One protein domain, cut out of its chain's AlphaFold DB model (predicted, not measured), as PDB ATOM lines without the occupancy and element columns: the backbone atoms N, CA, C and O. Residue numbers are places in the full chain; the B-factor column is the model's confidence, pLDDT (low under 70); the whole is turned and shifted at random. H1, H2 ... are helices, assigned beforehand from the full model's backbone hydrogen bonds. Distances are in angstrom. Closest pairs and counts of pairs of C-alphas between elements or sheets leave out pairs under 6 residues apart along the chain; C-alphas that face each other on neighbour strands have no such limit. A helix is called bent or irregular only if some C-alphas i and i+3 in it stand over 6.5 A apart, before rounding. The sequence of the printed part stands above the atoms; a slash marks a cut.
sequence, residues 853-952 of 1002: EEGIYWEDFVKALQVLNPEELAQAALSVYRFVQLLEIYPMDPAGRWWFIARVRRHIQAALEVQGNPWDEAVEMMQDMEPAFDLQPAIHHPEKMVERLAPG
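AT A GLANCE: This is residues 853 to 952 of the 1002 residues of the protein "Hypothetical protein" of Symbiodinium natans (UniProt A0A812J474). A long kinked helix, H4, makes the core of an elongated all-helix domain, with H1 beside its first part, H3 meeting residues 895 to 899 of H4 at a corner, and H5, H6 and H7 packed round it. H2 lies at one end of the long axis, where residues 877 to 882 stick out. The printed part has 100 residues with seven named helices, H1 to H7 in chain order, and no named strand. It is compact, with a radius of gyration of the C-alphas of 13.6 A, and spans 42 by 23 by 22 A.

HOW THE PARTS SIT: Start at H1, residues 858 to 865: it touches residues 894 to 902 alone of the hub H4, residues 894 to 915, at a shallow tilt of 26 degrees, opposite ways, with the closest C-alphas, of Ala 864 and Ala 895, 4.2 A apart. H2, residues 870 to 878, and H3, residues 880 to 889, only just touch, with 3 pairs of C-alphas within 8 A, and only at the corner; the closest are Ala 876 and Phe 883, 5.2 A. H3 touches H4 with C-alphas 887 and 896 closest, 4.5 A, about perpendicular at 84 degrees. H5, residues 919 to 927, forms a helical hairpin with H4; C-alphas 909 and 919 are closest, 6.2 A. H6, residues 931 to 938, touches H4 closest at C-alphas 897 and 931, 5.5 A. H7, residues 942 to 949, touches H4 closest at C-alphas 908 and 942, 5.7 A. Every O i to N i+4 pair is within hydrogen-bond range in H2, H3, H5 and H7, but 2 of 4 in H1, 14 of 18 in H4 and 1 of 4 in H6, where 1 of 5 O i to N i+3 pairs is.

IN THESE COORDINATES: Find C-alpha 858 at (-13.810, 19.150, 166.739), where H1 begins. H4 runs 28.2 A from C-alpha 894 at (-12.420, 26.440, 151.574); it is irregular, C-alphas 907 and 910 being 7.5 A apart, with a kink of 66 degrees near residue 908. H7 ends at C-alpha 949, (-32.874, 24.486, 155.158).

THE WHOLE: The two farthest C-alphas, of Leu 878 and Pro 951, are 43.1 A apart. The printed part has no cut, and its six links between helices are tight. Mean pLDDT of the printed part is 75.2; low-confidence residues include 914 to 917 and 946 to 952.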
ATOM      1  N   GLU A 853     -13.846  28.106 170.558       75.00
ATOM      2  CA  GLU A 853     -15.011  28.679 171.246       75.00
ATOM      3  C   GLU A 853     -15.956  27.579 171.741       75.00
ATOM      4  O   GLU A 853     -16.131  26.549 171.084       75.00
ATOM      5  N   GLU A 854     -16.654  27.839 172.847       71.62
ATOM      6  CA  GLU A 854     -17.710  26.948 173.329       71.62
ATOM      7  C   GLU A 854     -18.800  26.741 172.255       71.62
ATOM      8  O   GLU A 854     -19.277  27.679 171.604       71.62
ATOM      9  N   GLY A 855     -19.168  25.474 172.046       70.88
ATOM     10  CA  GLY A 855     -20.119  25.045 171.017       70.88
ATOM     11  C   GLY A 855     -19.520  24.743 169.634       70.88
ATOM     12  O   GLY A 855     -20.271  24.318 168.759       70.88
ATOM     13  N   ILE A 856     -18.210  24.916 169.414       81.81
ATOM     14  CA  ILE A 856     -17.541  24.440 168.190       81.81
ATOM     15  C   ILE A 856     -17.071  22.996 168.396       81.81
ATOM     16  O   ILE A 856     -16.251  22.713 169.268       81.81
ATOM     17  N   TYR A 857     -17.570  22.080 167.568       82.88
ATOM     18  CA  TYR A 857     -17.231  20.659 167.636       82.88
ATOM     19  C   TYR A 857     -15.967  20.354 166.822       82.88
ATOM     20  O   TYR A 857     -15.825  20.791 165.676       82.88
ATOM     21  N   TRP A 858     -15.061  19.555 167.395       82.25
ATOM     22  CA  TRP A 858     -13.810  19.150 166.739       82.25
ATOM     23  C   TRP A 858     -14.048  18.442 165.393       82.25
ATOM     24  O   TRP A 858     -13.326  18.692 164.434       82.25
ATOM     25  N   GLU A 859     -15.109  17.636 165.296       81.19
ATOM     26  CA  GLU A 859     -15.535  16.910 164.087       81.19
ATOM     27  C   GLU A 859     -15.712  17.813 162.855       81.19
ATOM     28  O   GLU A 859     -15.340  17.426 161.748       81.19
ATOM     29  N   ASP A 860     -16.266  19.016 163.032       82.88
ATOM     30  CA  ASP A 860     -16.453  19.983 161.947       82.88
ATOM     31  C   ASP A 860     -15.208  20.855 161.750       82.88
ATOM     32  O   ASP A 860     -14.832  21.149 160.616       82.88
ATOM     33  N   PHE A 861     -14.506  21.210 162.831       83.12
ATOM     34  CA  PHE A 861     -13.258  21.974 162.743       83.12
ATOM     35  C   PHE A 861     -12.144  21.208 162.006       83.12
ATOM     36  O   PHE A 861     -11.389  21.797 161.233       83.12
ATOM     37  N   VAL A 862     -12.077  19.881 162.158       83.38
ATOM     38  CA  VAL A 862     -11.160  19.018 161.394       83.38
ATOM     39  C   VAL A 862     -11.394  19.132 159.887       83.38
ATOM     40  O   VAL A 862     -10.421  19.087 159.138       83.38
ATOM     41  N   LYS A 863     -12.632  19.351 159.425       83.00
ATOM     42  CA  LYS A 863     -12.937  19.536 157.993       83.00
ATOM     43  C   LYS A 863     -12.286  20.815 157.450       83.00
ATOM     44  O   LYS A 863     -11.778  20.804 156.335       83.00
ATOM     45  N   ALA A 864     -12.193  21.875 158.261       82.69
ATOM     46  CA  ALA A 864     -11.425  23.076 157.915       82.69
ATOM     47  C   ALA A 864      -9.909  22.808 157.884       82.69
ATOM     48  O   ALA A 864      -9.230  23.252 156.959       82.69
ATOM     49  N   LEU A 865      -9.378  22.047 158.851       80.44
ATOM     50  CA  LEU A 865      -7.955  21.681 158.890       80.44
ATOM     51  C   LEU A 865      -7.538  20.773 157.720       80.44
ATOM     52  O   LEU A 865      -6.430  20.916 157.213       80.44
ATOM     53  N   GLN A 866      -8.402  19.856 157.280       79.19
ATOM     54  CA  GLN A 866      -8.118  18.881 156.216       79.19
ATOM     55  C   GLN A 866      -7.881  19.502 154.830       79.19
ATOM     56  O   GLN A 866      -7.311  18.831 153.971       79.19
ATOM     57  N   VAL A 867      -8.301  20.752 154.604       81.06
ATOM     58  CA  VAL A 867      -8.091  21.463 153.328       81.06
ATOM     59  C   VAL A 867      -6.811  22.319 153.337       81.06
ATOM     60  O   VAL A 867      -6.426  22.854 152.302       81.06
ATOM     61  N   LEU A 868      -6.126  22.433 154.482       75.75
ATOM     62  CA  LEU A 868      -4.893  23.214 154.615       75.75
ATOM     63  C   LEU A 868      -3.672  22.500 154.028       75.75
ATOM     64  O   LEU A 868      -3.509  21.282 154.145       75.75
ATOM     65  N   ASN A 869      -2.730  23.290 153.519       76.69
ATOM     66  CA  ASN A 869      -1.390  22.817 153.186       76.69
ATOM     67  C   ASN A 869      -0.555  22.549 154.462       76.69
ATOM     68  O   ASN A 869      -0.784  23.176 155.500       76.69
ATOM     69  N   PRO A 870       0.477  21.679 154.416       70.56
ATOM     70  CA  PRO A 870       1.302  21.366 155.591       70.56
ATOM     71  C   PRO A 870       1.973  22.582 156.257       70.56
ATOM     72  O   PRO A 870       2.172  22.587 157.472       70.56
ATOM     73  N   GLU A 871       2.296  23.626 155.487       70.19
ATOM     74  CA  GLU A 871       2.866  24.878 156.008       70.19
ATOM     75  C   GLU A 871       1.833  25.723 156.770       70.19
ATOM     76  O   GLU A 871       2.136  26.275 157.828       70.19
ATOM     77  N   GLU A 872       0.596  25.789 156.275       70.94
ATOM     78  CA  GLU A 872      -0.533  26.452 156.943       70.94
ATOM     79  C   GLU A 872      -0.910  25.704 158.227       70.94
ATOM     80  O   GLU A 872      -1.119  26.320 159.271       70.94
ATOM     81  N   LEU A 873      -0.901  24.367 158.186       72.69
ATOM     82  CA  LEU A 873      -1.115  23.508 159.349       72.69
ATOM     83  C   LEU A 873      -0.041  23.735 160.431       72.69
ATOM     84  O   LEU A 873      -0.359  23.807 161.621       72.69
ATOM     85  N   ALA A 874       1.223  23.911 160.034       71.19
ATOM     86  CA  ALA A 874       2.305  24.269 160.952       71.19
ATOM     87  C   ALA A 874       2.114  25.675 161.560       71.19
ATOM     88  O   ALA A 874       2.363  25.866 162.752       71.19
ATOM     89  N   GLN A 875       1.614  26.646 160.790       72.25
ATOM     90  CA  GLN A 875       1.276  27.982 161.300       72.25
ATOM     91  C   GLN A 875       0.077  27.952 162.266       72.25
ATOM     92  O   GLN A 875       0.129  28.583 163.325       72.25
ATOM     93  N   ALA A 876      -0.958  27.157 161.975       71.62
ATOM     94  CA  ALA A 876      -2.092  26.924 162.872       71.62
ATOM     95  C   ALA A 876      -1.662  26.261 164.194       71.62
ATOM     96  O   ALA A 876      -2.142  26.629 165.268       71.62
ATOM     97  N   ALA A 877      -0.696  25.339 164.133       70.06
ATOM     98  CA  ALA A 877      -0.093  24.709 165.307       70.06
ATOM     99  C   ALA A 877       0.724  25.681 166.183       70.06
ATOM    100  O   ALA A 877       0.860  25.439 167.386       70.06
ATOM    101  N   LEU A 878       1.262  26.761 165.599       76.38
ATOM    102  CA  LEU A 878       1.985  27.820 166.311       76.38
ATOM    103  C   LEU A 878       1.035  28.836 166.964       76.38
ATOM    104  O   LEU A 878       1.250  29.205 168.118       76.38
ATOM    105  N   SER A 879      -0.027  29.278 166.277       76.31
ATOM    106  CA  SER A 879      -1.007  30.212 166.852       76.31
ATOM    107  C   SER A 879      -2.435  29.981 166.356       76.31
ATOM    108  O   SER A 879      -2.860  30.507 165.327       76.31
ATOM    109  N   VAL A 880      -3.205  29.258 167.175       75.19
ATOM    110  CA  VAL A 880      -4.638  28.973 166.967       75.19
ATOM    111  C   VAL A 880      -5.448  30.253 166.784       75.19
ATOM    112  O   VAL A 880      -6.261  30.340 165.876       75.19
ATOM    113  N   TYR A 881      -5.182  31.264 167.616       75.06
ATOM    114  CA  TYR A 881      -5.886  32.546 167.588       75.06
ATOM    115  C   TYR A 881      -5.671  33.279 166.259       75.06
ATOM    116  O   TYR A 881      -6.631  33.696 165.618       75.06
ATOM    117  N   ARG A 882      -4.417  33.367 165.791       75.12
ATOM    118  CA  ARG A 882      -4.096  34.005 164.508       75.12
ATOM    119  C   ARG A 882      -4.658  33.219 163.321       75.12
ATOM    120  O   ARG A 882      -5.071  33.827 162.342       75.12
ATOM    121  N   PHE A 883      -4.684  31.890 163.408       80.50
ATOM    122  CA  PHE A 883      -5.291  31.039 162.389       80.50
ATOM    123  C   PHE A 883      -6.816  31.221 162.321       80.50
ATOM    124  O   PHE A 883      -7.341  31.487 161.246       80.50
ATOM    125  N   VAL A 884      -7.514  31.199 163.461       78.88
ATOM    126  CA  VAL A 884      -8.957  31.487 163.545       78.88
ATOM    127  C   VAL A 884      -9.289  32.873 162.985       78.88
ATOM    128  O   VAL A 884     -10.207  32.992 162.178       78.88
ATOM    129  N   GLN A 885      -8.501  33.903 163.311       77.62
ATOM    130  CA  GLN A 885      -8.679  35.237 162.726       77.62
ATOM    131  C   GLN A 885      -8.550  35.240 161.193       77.62
ATOM    132  O   GLN A 885      -9.294  35.951 160.526       77.62
ATOM    133  N   LEU A 886      -7.644  34.446 160.611       78.50
ATOM    134  CA  LEU A 886      -7.533  34.332 159.152       78.50
ATOM    135  C   LEU A 886      -8.773  33.659 158.539       78.50
ATOM    136  O   LEU A 886      -9.257  34.134 157.515       78.50
ATOM    137  N   LEU A 887      -9.338  32.636 159.189       80.81
ATOM    138  CA  LEU A 887     -10.589  31.994 158.754       80.81
ATOM    139  C   LEU A 887     -11.801  32.945 158.809       80.81
ATOM    140  O   LEU A 887     -12.714  32.817 157.999       80.81
ATOM    141  N   GLU A 888     -11.814  33.903 159.742       78.12
ATOM    142  CA  GLU A 888     -12.837  34.960 159.804       78.12
ATOM    143  C   GLU A 888     -12.628  36.066 158.753       78.12
ATOM    144  O   GLU A 888     -13.605  36.615 158.246       78.12
ATOM    145  N   ILE A 889     -11.376  36.398 158.414       76.19
ATOM    146  CA  ILE A 889     -11.034  37.436 157.420       76.19
ATOM    147  C   ILE A 889     -11.245  36.940 155.980       76.19
ATOM    148  O   ILE A 889     -11.604  37.737 155.110       76.19
ATOM    149  N   TYR A 890     -11.049  35.644 155.724       74.38
ATOM    150  CA  TYR A 890     -11.152  35.028 154.397       74.38
ATOM    151  C   TYR A 890     -12.286  33.981 154.331       74.38
ATOM    152  O   TYR A 890     -12.034  32.795 154.113       74.38
ATOM    153  N   PRO A 891     -13.567  34.392 154.469       69.38
ATOM    154  CA  PRO A 891     -14.712  33.473 154.483       69.38
ATOM    155  C   PRO A 891     -14.871  32.682 153.176       69.38
ATOM    156  O   PRO A 891     -15.436  31.593 153.185       69.38
ATOM    157  N   MET A 892     -14.377  33.218 152.054       68.88
ATOM    158  CA  MET A 892     -14.467  32.584 150.732       68.88
ATOM    159  C   MET A 892     -13.486  31.420 150.537       68.88
ATOM    160  O   MET A 892     -13.696  30.614 149.628       68.88
ATOM    161  N   ASP A 893     -12.447  31.308 151.369       79.75
ATOM    162  CA  ASP A 893     -11.502  30.196 151.291       79.75
ATOM    163  C   ASP A 893     -12.177  28.888 151.749       79.75
ATOM    164  O   ASP A 893     -13.026  28.911 152.646       79.75
ATOM    165  N   PRO A 894     -11.803  27.715 151.201       80.44
ATOM    166  CA  PRO A 894     -12.420  26.440 151.574       80.44
ATOM    167  C   PRO A 894     -12.372  26.126 153.078       80.44
ATOM    168  O   PRO A 894     -13.347  25.625 153.636       80.44
ATOM    169  N   ALA A 895     -11.268  26.463 153.755       82.62
ATOM    170  CA  ALA A 895     -11.159  26.328 155.208       82.62
ATOM    171  C   ALA A 895     -12.059  27.335 155.953       82.62
ATOM    172  O   ALA A 895     -12.656  26.986 156.972       82.62
ATOM    173  N   GLY A 896     -12.218  28.553 155.416       82.50
ATOM    174  CA  GLY A 896     -13.162  29.560 155.904       82.50
ATOM    175  C   GLY A 896     -14.609  29.064 155.834       82.50
ATOM    176  O   GLY A 896     -15.314  29.095 156.839       82.50
ATOM    177  N   ARG A 897     -15.038  28.486 154.702       85.44
ATOM    178  CA  ARG A 897     -16.370  27.858 154.569       85.44
ATOM    179  C   ARG A 897     -16.632  26.840 155.680       85.44
ATOM    180  O   ARG A 897     -17.640  26.945 156.375       85.44
ATOM    181  N   TRP A 898     -15.712  25.897 155.889       86.75
ATOM    182  CA  TRP A 898     -15.843  24.884 156.941       86.75
ATOM    183  C   TRP A 898     -15.852  25.472 158.360       86.75
ATOM    184  O   TRP A 898     -16.598  24.991 159.211       86.75
ATOM    185  N   TRP A 899     -15.103  26.549 158.606       86.88
ATOM    186  CA  TRP A 899     -15.147  27.304 159.862       86.88
ATOM    187  C   TRP A 899     -16.520  27.938 160.128       86.88
ATOM    188  O   TRP A 899     -17.054  27.811 161.232       86.88
ATOM    189  N   PHE A 900     -17.135  28.557 159.116       84.88
ATOM    190  CA  PHE A 900     -18.486  29.111 159.247       84.88
ATOM    191  C   PHE A 900     -19.545  28.013 159.448       84.88
ATOM    192  O   PHE A 900     -20.378  28.162 160.341       84.88
ATOM    193  N   ILE A 901     -19.461  26.876 158.741       85.19
ATOM    194  CA  ILE A 901     -20.327  25.702 158.987       85.19
ATOM    195  C   ILE A 901     -20.202  25.229 160.449       85.19
ATOM    196  O   ILE A 901     -21.212  25.068 161.137       85.19
ATOM    197  N   ALA A 902     -18.977  25.079 160.963       85.88
ATOM    198  CA  ALA A 902     -18.727  24.634 162.336       85.88
ATOM    199  C   ALA A 902     -19.289  25.599 163.404       85.88
ATOM    200  O   ALA A 902     -19.809  25.148 164.425       85.88
ATOM    201  N   ARG A 903     -19.237  26.921 163.175       86.44
ATOM    202  CA  ARG A 903     -19.827  27.928 164.083       86.44
ATOM    203  C   ARG A 903     -21.348  28.010 164.001       86.44
ATOM    204  O   ARG A 903     -21.986  28.314 165.007       86.44
ATOM    205  N   VAL A 904     -21.934  27.748 162.835       86.19
ATOM    206  CA  VAL A 904     -23.392  27.724 162.642       86.19
ATOM    207  C   VAL A 904     -24.036  26.555 163.405       86.19
ATOM    208  O   VAL A 904     -25.151  26.713 163.907       86.19
ATOM    209  N   ARG A 905     -23.319  25.434 163.611       87.50
ATOM    210  CA  ARG A 905     -23.803  24.238 164.338       87.50
ATOM    211  C   ARG A 905     -24.505  24.560 165.656       87.50
ATOM    212  O   ARG A 905     -25.667  24.192 165.821       87.50
ATOM    213  N   ARG A 906     -23.854  25.300 166.565       83.56
ATOM    214  CA  ARG A 906     -24.415  25.625 167.895       83.56
ATOM    215  C   ARG A 906     -25.713  26.440 167.851       83.56
ATOM    216  O   ARG A 906     -26.458  26.422 168.822       83.56
ATOM    217  N   HIS A 907     -25.972  27.141 166.746       82.12
ATOM    218  CA  HIS A 907     -27.121  28.035 166.592       82.12
ATOM    219  C   HIS A 907     -28.314  27.373 165.894       82.12
ATOM    220  O   HIS A 907     -29.449  27.709 166.219       82.12
ATOM    221  N   ILE A 908     -28.084  26.423 164.973       81.62
ATOM    222  CA  ILE A 908     -29.172  25.776 164.209       81.62
ATOM    223  C   ILE A 908     -29.391  24.287 164.506       81.62
ATOM    224  O   ILE A 908     -30.482  23.796 164.224       81.62
ATOM    225  N   GLN A 909     -28.428  23.551 165.086       81.50
ATOM    226  CA  GLN A 909     -28.537  22.089 165.252       81.50
ATOM    227  C   GLN A 909     -29.812  21.679 166.009       81.50
ATOM    228  O   GLN A 909     -30.560  20.838 165.520       81.50
ATOM    229  N   ALA A 910     -30.113  22.316 167.145       77.81
ATOM    230  CA  ALA A 910     -31.309  21.999 167.931       77.81
ATOM    231  C   ALA A 910     -32.623  22.257 167.159       77.81
ATOM    232  O   ALA A 910     -33.591  21.512 167.305       77.81
ATOM    233  N   ALA A 911     -32.659  23.284 166.305       73.56
ATOM    234  CA  ALA A 911     -33.827  23.596 165.484       73.56
ATOM    235  C   ALA A 911     -33.989  22.610 164.308       73.56
ATOM    236  O   ALA A 911     -35.102  22.156 164.034       73.56
ATOM    237  N   LEU A 912     -32.883  22.215 163.667       71.25
ATOM    238  CA  LEU A 912     -32.861  21.167 162.639       71.25
ATOM    239  C   LEU A 912     -33.312  19.810 163.205       71.25
ATOM    240  O   LEU A 912     -34.144  19.134 162.596       71.25
ATOM    241  N   GLU A 913     -32.844  19.442 164.401       71.00
ATOM    242  CA  GLU A 913     -33.249  18.215 165.099       71.00
ATOM    243  C   GLU A 913     -34.748  18.215 165.440       71.00
ATOM    244  O   GLU A 913     -35.428  17.212 165.209       71.00
ATOM    245  N   VAL A 914     -35.305  19.351 165.885       69.12
ATOM    246  CA  VAL A 914     -36.759  19.522 166.086       69.12
ATOM    247  C   VAL A 914     -37.543  19.362 164.775       69.12
ATOM    248  O   VAL A 914     -38.641  18.800 164.788       69.12
ATOM    249  N   GLN A 915     -36.991  19.784 163.634       59.97
ATOM    250  CA  GLN A 915     -37.574  19.540 162.307       59.97
ATOM    251  C   GLN A 915     -37.362  18.103 161.787       59.97
ATOM    252  O   GLN A 915     -38.052  17.691 160.853       59.97
ATOM    253  N   GLY A 916     -36.449  17.327 162.380       59.22
ATOM    254  CA  GLY A 916     -36.077  15.972 161.954       59.22
ATOM    255  C   GLY A 916     -34.953  15.897 160.907       59.22
ATOM    256  O   GLY A 916     -34.647  14.798 160.434       59.22
ATOM    257  N   ASN A 917     -34.329  17.027 160.563       63.12
ATOM    258  CA  ASN A 917     -33.141  17.096 159.711       63.12
ATOM    259  C   ASN A 917     -31.882  16.872 160.582       63.12
ATOM    260  O   ASN A 917     -31.630  17.668 161.483       63.12
ATOM    261  N   PRO A 918     -31.079  15.813 160.366       74.44
ATOM    262  CA  PRO A 918     -29.830  15.628 161.106       74.44
ATOM    263  C   PRO A 918     -28.753  16.606 160.619       74.44
ATOM    264  O   PRO A 918     -28.761  17.012 159.455       74.44
ATOM    265  N   TRP A 919     -27.793  16.925 161.493       80.56
ATOM    266  CA  TRP A 919     -26.696  17.854 161.190       80.56
ATOM    267  C   TRP A 919     -25.960  17.514 159.884       80.56
ATOM    268  O   TRP A 919     -25.764  18.392 159.051       80.56
ATOM    269  N   ASP A 920     -25.630  16.240 159.661       72.94
ATOM    270  CA  ASP A 920     -24.827  15.818 158.504       72.94
ATOM    271  C   ASP A 920     -25.519  16.071 157.151       72.94
ATOM    272  O   ASP A 920     -24.856  16.461 156.193       72.94
ATOM    273  N   GLU A 921     -26.852  15.939 157.071       68.62
ATOM    274  CA  GLU A 921     -27.609  16.295 155.854       68.62
ATOM    275  C   GLU A 921     -27.596  17.813 155.613       68.62
ATOM    276  O   GLU A 921     -27.479  18.270 154.477       68.62
ATOM    277  N   ALA A 922     -27.694  18.611 156.680       73.06
ATOM    278  CA  ALA A 922     -27.621  20.064 156.570       73.06
ATOM    279  C   ALA A 922     -26.208  20.531 156.171       73.06
ATOM    280  O   ALA A 922     -26.073  21.514 155.447       73.06
ATOM    281  N   VAL A 923     -25.160  19.813 156.586       79.69
ATOM    282  CA  VAL A 923     -23.766  20.061 156.180       79.69
ATOM    283  C   VAL A 923     -23.534  19.804 154.689       79.69
ATOM    284  O   VAL A 923     -22.749  20.528 154.079       79.69
ATOM    285  N   GLU A 924     -24.205  18.831 154.070       71.31
ATOM    286  CA  GLU A 924     -24.185  18.681 152.605       71.31
ATOM    287  C   GLU A 924     -24.810  19.907 151.926       71.31
ATOM    288  O   GLU A 924     -24.175  20.528 151.079       71.31
ATOM    289  N   MET A 925     -25.987  20.350 152.377       67.69
ATOM    290  CA  MET A 925     -26.659  21.530 151.812       67.69
ATOM    291  C   MET A 925     -25.893  22.847 152.050       67.69
ATOM    292  O   MET A 925     -25.915  23.732 151.198       67.69
ATOM    293  N   MET A 926     -25.191  22.986 153.179       76.38
ATOM    294  CA  MET A 926     -24.378  24.169 153.502       76.38
ATOM    295  C   MET A 926     -23.020  24.210 152.785       76.38
ATOM    296  O   MET A 926     -22.401  25.272 152.745       76.38
ATOM    297  N   GLN A 927     -22.546  23.108 152.193       76.75
ATOM    298  CA  GLN A 927     -21.323  23.128 151.380       76.75
ATOM    299  C   GLN A 927     -21.492  23.936 150.088       76.75
ATOM    300  O   GLN A 927     -20.517  24.542 149.648       76.75
ATOM    301  N   ASP A 928     -22.702  24.003 149.530       72.19
ATOM    302  CA  ASP A 928     -23.012  24.755 148.303       72.19
ATOM    303  C   ASP A 928     -23.394  26.231 148.554       72.19
ATOM    304  O   ASP A 928     -23.609  26.985 147.606       72.19
ATOM    305  N   MET A 929     -23.472  26.661 149.818       71.88
ATOM    306  CA  MET A 929     -23.869  28.021 150.210       71.88
ATOM    307  C   MET A 929     -22.698  29.017 150.200       71.88
ATOM    308  O   MET A 929     -21.541  28.650 150.431       71.88
ATOM    309  N   GLU A 930     -22.985  30.306 149.981       72.38
ATOM    310  CA  GLU A 930     -21.956  31.350 149.977       72.38
ATOM    311  C   GLU A 930     -21.605  31.787 151.414       72.38
ATOM    312  O   GLU A 930     -22.461  32.329 152.120       72.38
ATOM    313  N   PRO A 931     -20.350  31.624 151.883       74.44
ATOM    314  CA  PRO A 931     -20.029  31.817 153.299       74.44
ATOM    315  C   PRO A 931     -20.324  33.218 153.844       74.44
ATOM    316  O   PRO A 931     -20.765  33.342 154.982       74.44
ATOM    317  N   ALA A 932     -20.132  34.263 153.033       67.81
ATOM    318  CA  ALA A 932     -20.354  35.653 153.438       67.81
ATOM    319  C   ALA A 932     -21.834  36.095 153.404       67.81
ATOM    320  O   ALA A 932     -22.208  37.018 154.129       67.81
ATOM    321  N   PHE A 933     -22.676  35.460 152.579       67.69
ATOM    322  CA  PHE A 933     -24.071  35.873 152.349       67.69
ATOM    323  C   PHE A 933     -25.106  34.935 152.981       67.69
ATOM    324  O   PHE A 933     -26.198  35.380 153.329       67.69
ATOM    325  N   ASP A 934     -24.753  33.664 153.182       70.56
ATOM    326  CA  ASP A 934     -25.631  32.646 153.757       70.56
ATOM    327  C   ASP A 934     -25.172  32.239 155.164       70.56
ATOM    328  O   ASP A 934     -25.914  32.395 156.135       70.56
ATOM    329  N   LEU A 935     -23.935  31.744 155.293       77.56
ATOM    330  CA  LEU A 935     -23.455  31.113 156.532       77.56
ATOM    331  C   LEU A 935     -23.099  32.131 157.625       77.56
ATOM    332  O   LEU A 935     -23.455  31.943 158.786       77.56
ATOM    333  N   GLN A 936     -22.422  33.229 157.281       76.88
ATOM    334  CA  GLN A 936     -22.063  34.270 158.245       76.88
ATOM    335  C   GLN A 936     -23.304  34.975 158.831       76.88
ATOM    336  O   GLN A 936     -23.370  35.099 160.057       76.88
ATOM    337  N   PRO A 937     -24.333  35.365 158.046       76.00
ATOM    338  CA  PRO A 937     -25.580  35.883 158.612       76.00
ATOM    339  C   PRO A 937     -26.332  34.873 159.487       76.00
ATOM    340  O   PRO A 937     -26.949  35.288 160.466       76.00
ATOM    341  N   ALA A 938     -26.242  33.565 159.215       75.88
ATOM    342  CA  ALA A 938     -26.882  32.519 160.024       75.88
ATOM    343  C   ALA A 938     -26.359  32.422 161.472       75.88
ATOM    344  O   ALA A 938     -27.049  31.887 162.336       75.88
ATOM    345  N   ILE A 939     -25.173  32.971 161.766       78.69
ATOM    346  CA  ILE A 939     -24.643  33.091 163.138       78.69
ATOM    347  C   ILE A 939     -25.433  34.132 163.958       78.69
ATOM    348  O   ILE A 939     -25.473  34.049 165.185       78.69
ATOM    349  N   HIS A 940     -26.070  35.100 163.291       75.81
ATOM    350  CA  HIS A 940     -26.874  36.163 163.910       75.81
ATOM    351  C   HIS A 940     -28.386  35.989 163.687       75.81
ATOM    352  O   HIS A 940     -29.175  36.480 164.488       75.81
ATOM    353  N   HIS A 941     -28.765  35.294 162.613       75.94
ATOM    354  CA  HIS A 941     -30.137  35.003 162.197       75.94
ATOM    355  C   HIS A 941     -30.323  33.503 161.896       75.94
ATOM    356  O   HIS A 941     -30.577  33.132 160.741       75.94
ATOM    357  N   PRO A 942     -30.153  32.615 162.896       76.81
ATOM    358  CA  PRO A 942     -30.317  31.174 162.713       76.81
ATOM    359  C   PRO A 942     -31.709  30.796 162.200       76.81
ATOM    360  O   PRO A 942     -31.827  29.853 161.422       76.81
ATOM    361  N   GLU A 943     -32.747  31.554 162.559       75.12
ATOM    362  CA  GLU A 943     -34.126  31.341 162.123       75.12
ATOM    363  C   GLU A 943     -34.255  31.333 160.592       75.12
ATOM    364  O   GLU A 943     -34.789  30.382 160.028       75.12
ATOM    365  N   LYS A 944     -33.630  32.293 159.898       69.12
ATOM    366  CA  LYS A 944     -33.676  32.402 158.426       69.12
ATOM    367  C   LYS A 944     -32.885  31.301 157.722       69.12
ATOM    368  O   LYS A 944     -33.183  30.951 156.583       69.12
ATOM    369  N   MET A 945     -31.858  30.761 158.377       71.81
ATOM    370  CA  MET A 945     -31.104  29.612 157.868       71.81
ATOM    371  C   MET A 945     -31.896  28.315 158.058       71.81
ATOM    372  O   MET A 945     -31.977  27.506 157.141       71.81
ATOM    373  N   VAL A 946     -32.545  28.145 159.210       69.62
ATOM    374  CA  VAL A 946     -33.443  27.018 159.499       69.62
ATOM    375  C   VAL A 946     -34.667  27.024 158.577       69.62
ATOM    376  O   VAL A 946     -35.079  25.963 158.119       69.62
ATOM    377  N   GLU A 947     -35.213  28.195 158.243       65.69
ATOM    378  CA  GLU A 947     -36.260  28.359 157.224       65.69
ATOM    379  C   GLU A 947     -35.767  27.963 155.824       65.69
ATOM    380  O   GLU A 947     -36.457  27.230 155.125       65.69
ATOM    381  N   ARG A 948     -34.556  28.381 155.421       64.88
ATOM    382  CA  ARG A 948     -33.964  28.049 154.106       64.88
ATOM    383  C   ARG A 948     -33.456  26.606 153.977       64.88
ATOM    384  O   ARG A 948     -33.271  26.137 152.857       64.88
ATOM    385  N   LEU A 949     -33.206  25.919 155.094       63.38
ATOM    386  CA  LEU A 949     -32.874  24.486 155.158       63.38
ATOM    387  C   LEU A 949     -34.120  23.595 155.349       63.38
ATOM    388  O   LEU A 949     -34.031  22.371 155.227       63.38
ATOM    389  N   ALA A 950     -35.281  24.191 155.626       55.41
ATOM    390  CA  ALA A 950     -36.589  23.549 155.553       55.41
ATOM    391  C   ALA A 950     -37.116  23.620 154.095       55.41
ATOM    392  O   ALA A 950     -36.749  24.535 153.362       55.41
ATOM    393  N   PRO A 951     -37.928  22.648 153.628       48.44
ATOM    394  CA  PRO A 951     -39.041  22.069 154.379       48.44
ATOM    395  C   PRO A 951     -38.685  20.753 155.083       48.44
ATOM    396  O   PRO A 951     -38.487  19.714 154.454       48.44
ATOM    397  N   GLY A 952     -38.678  20.771 156.417       41.84
ATOM    398  CA  GLY A 952     -38.786  19.538 157.200       41.84
ATOM    399  C   GLY A 952     -40.193  18.925 157.060       41.84
ATOM    400  O   GLY A 952     -41.155  19.655 156.807       41.84
TER     401      GLY A 952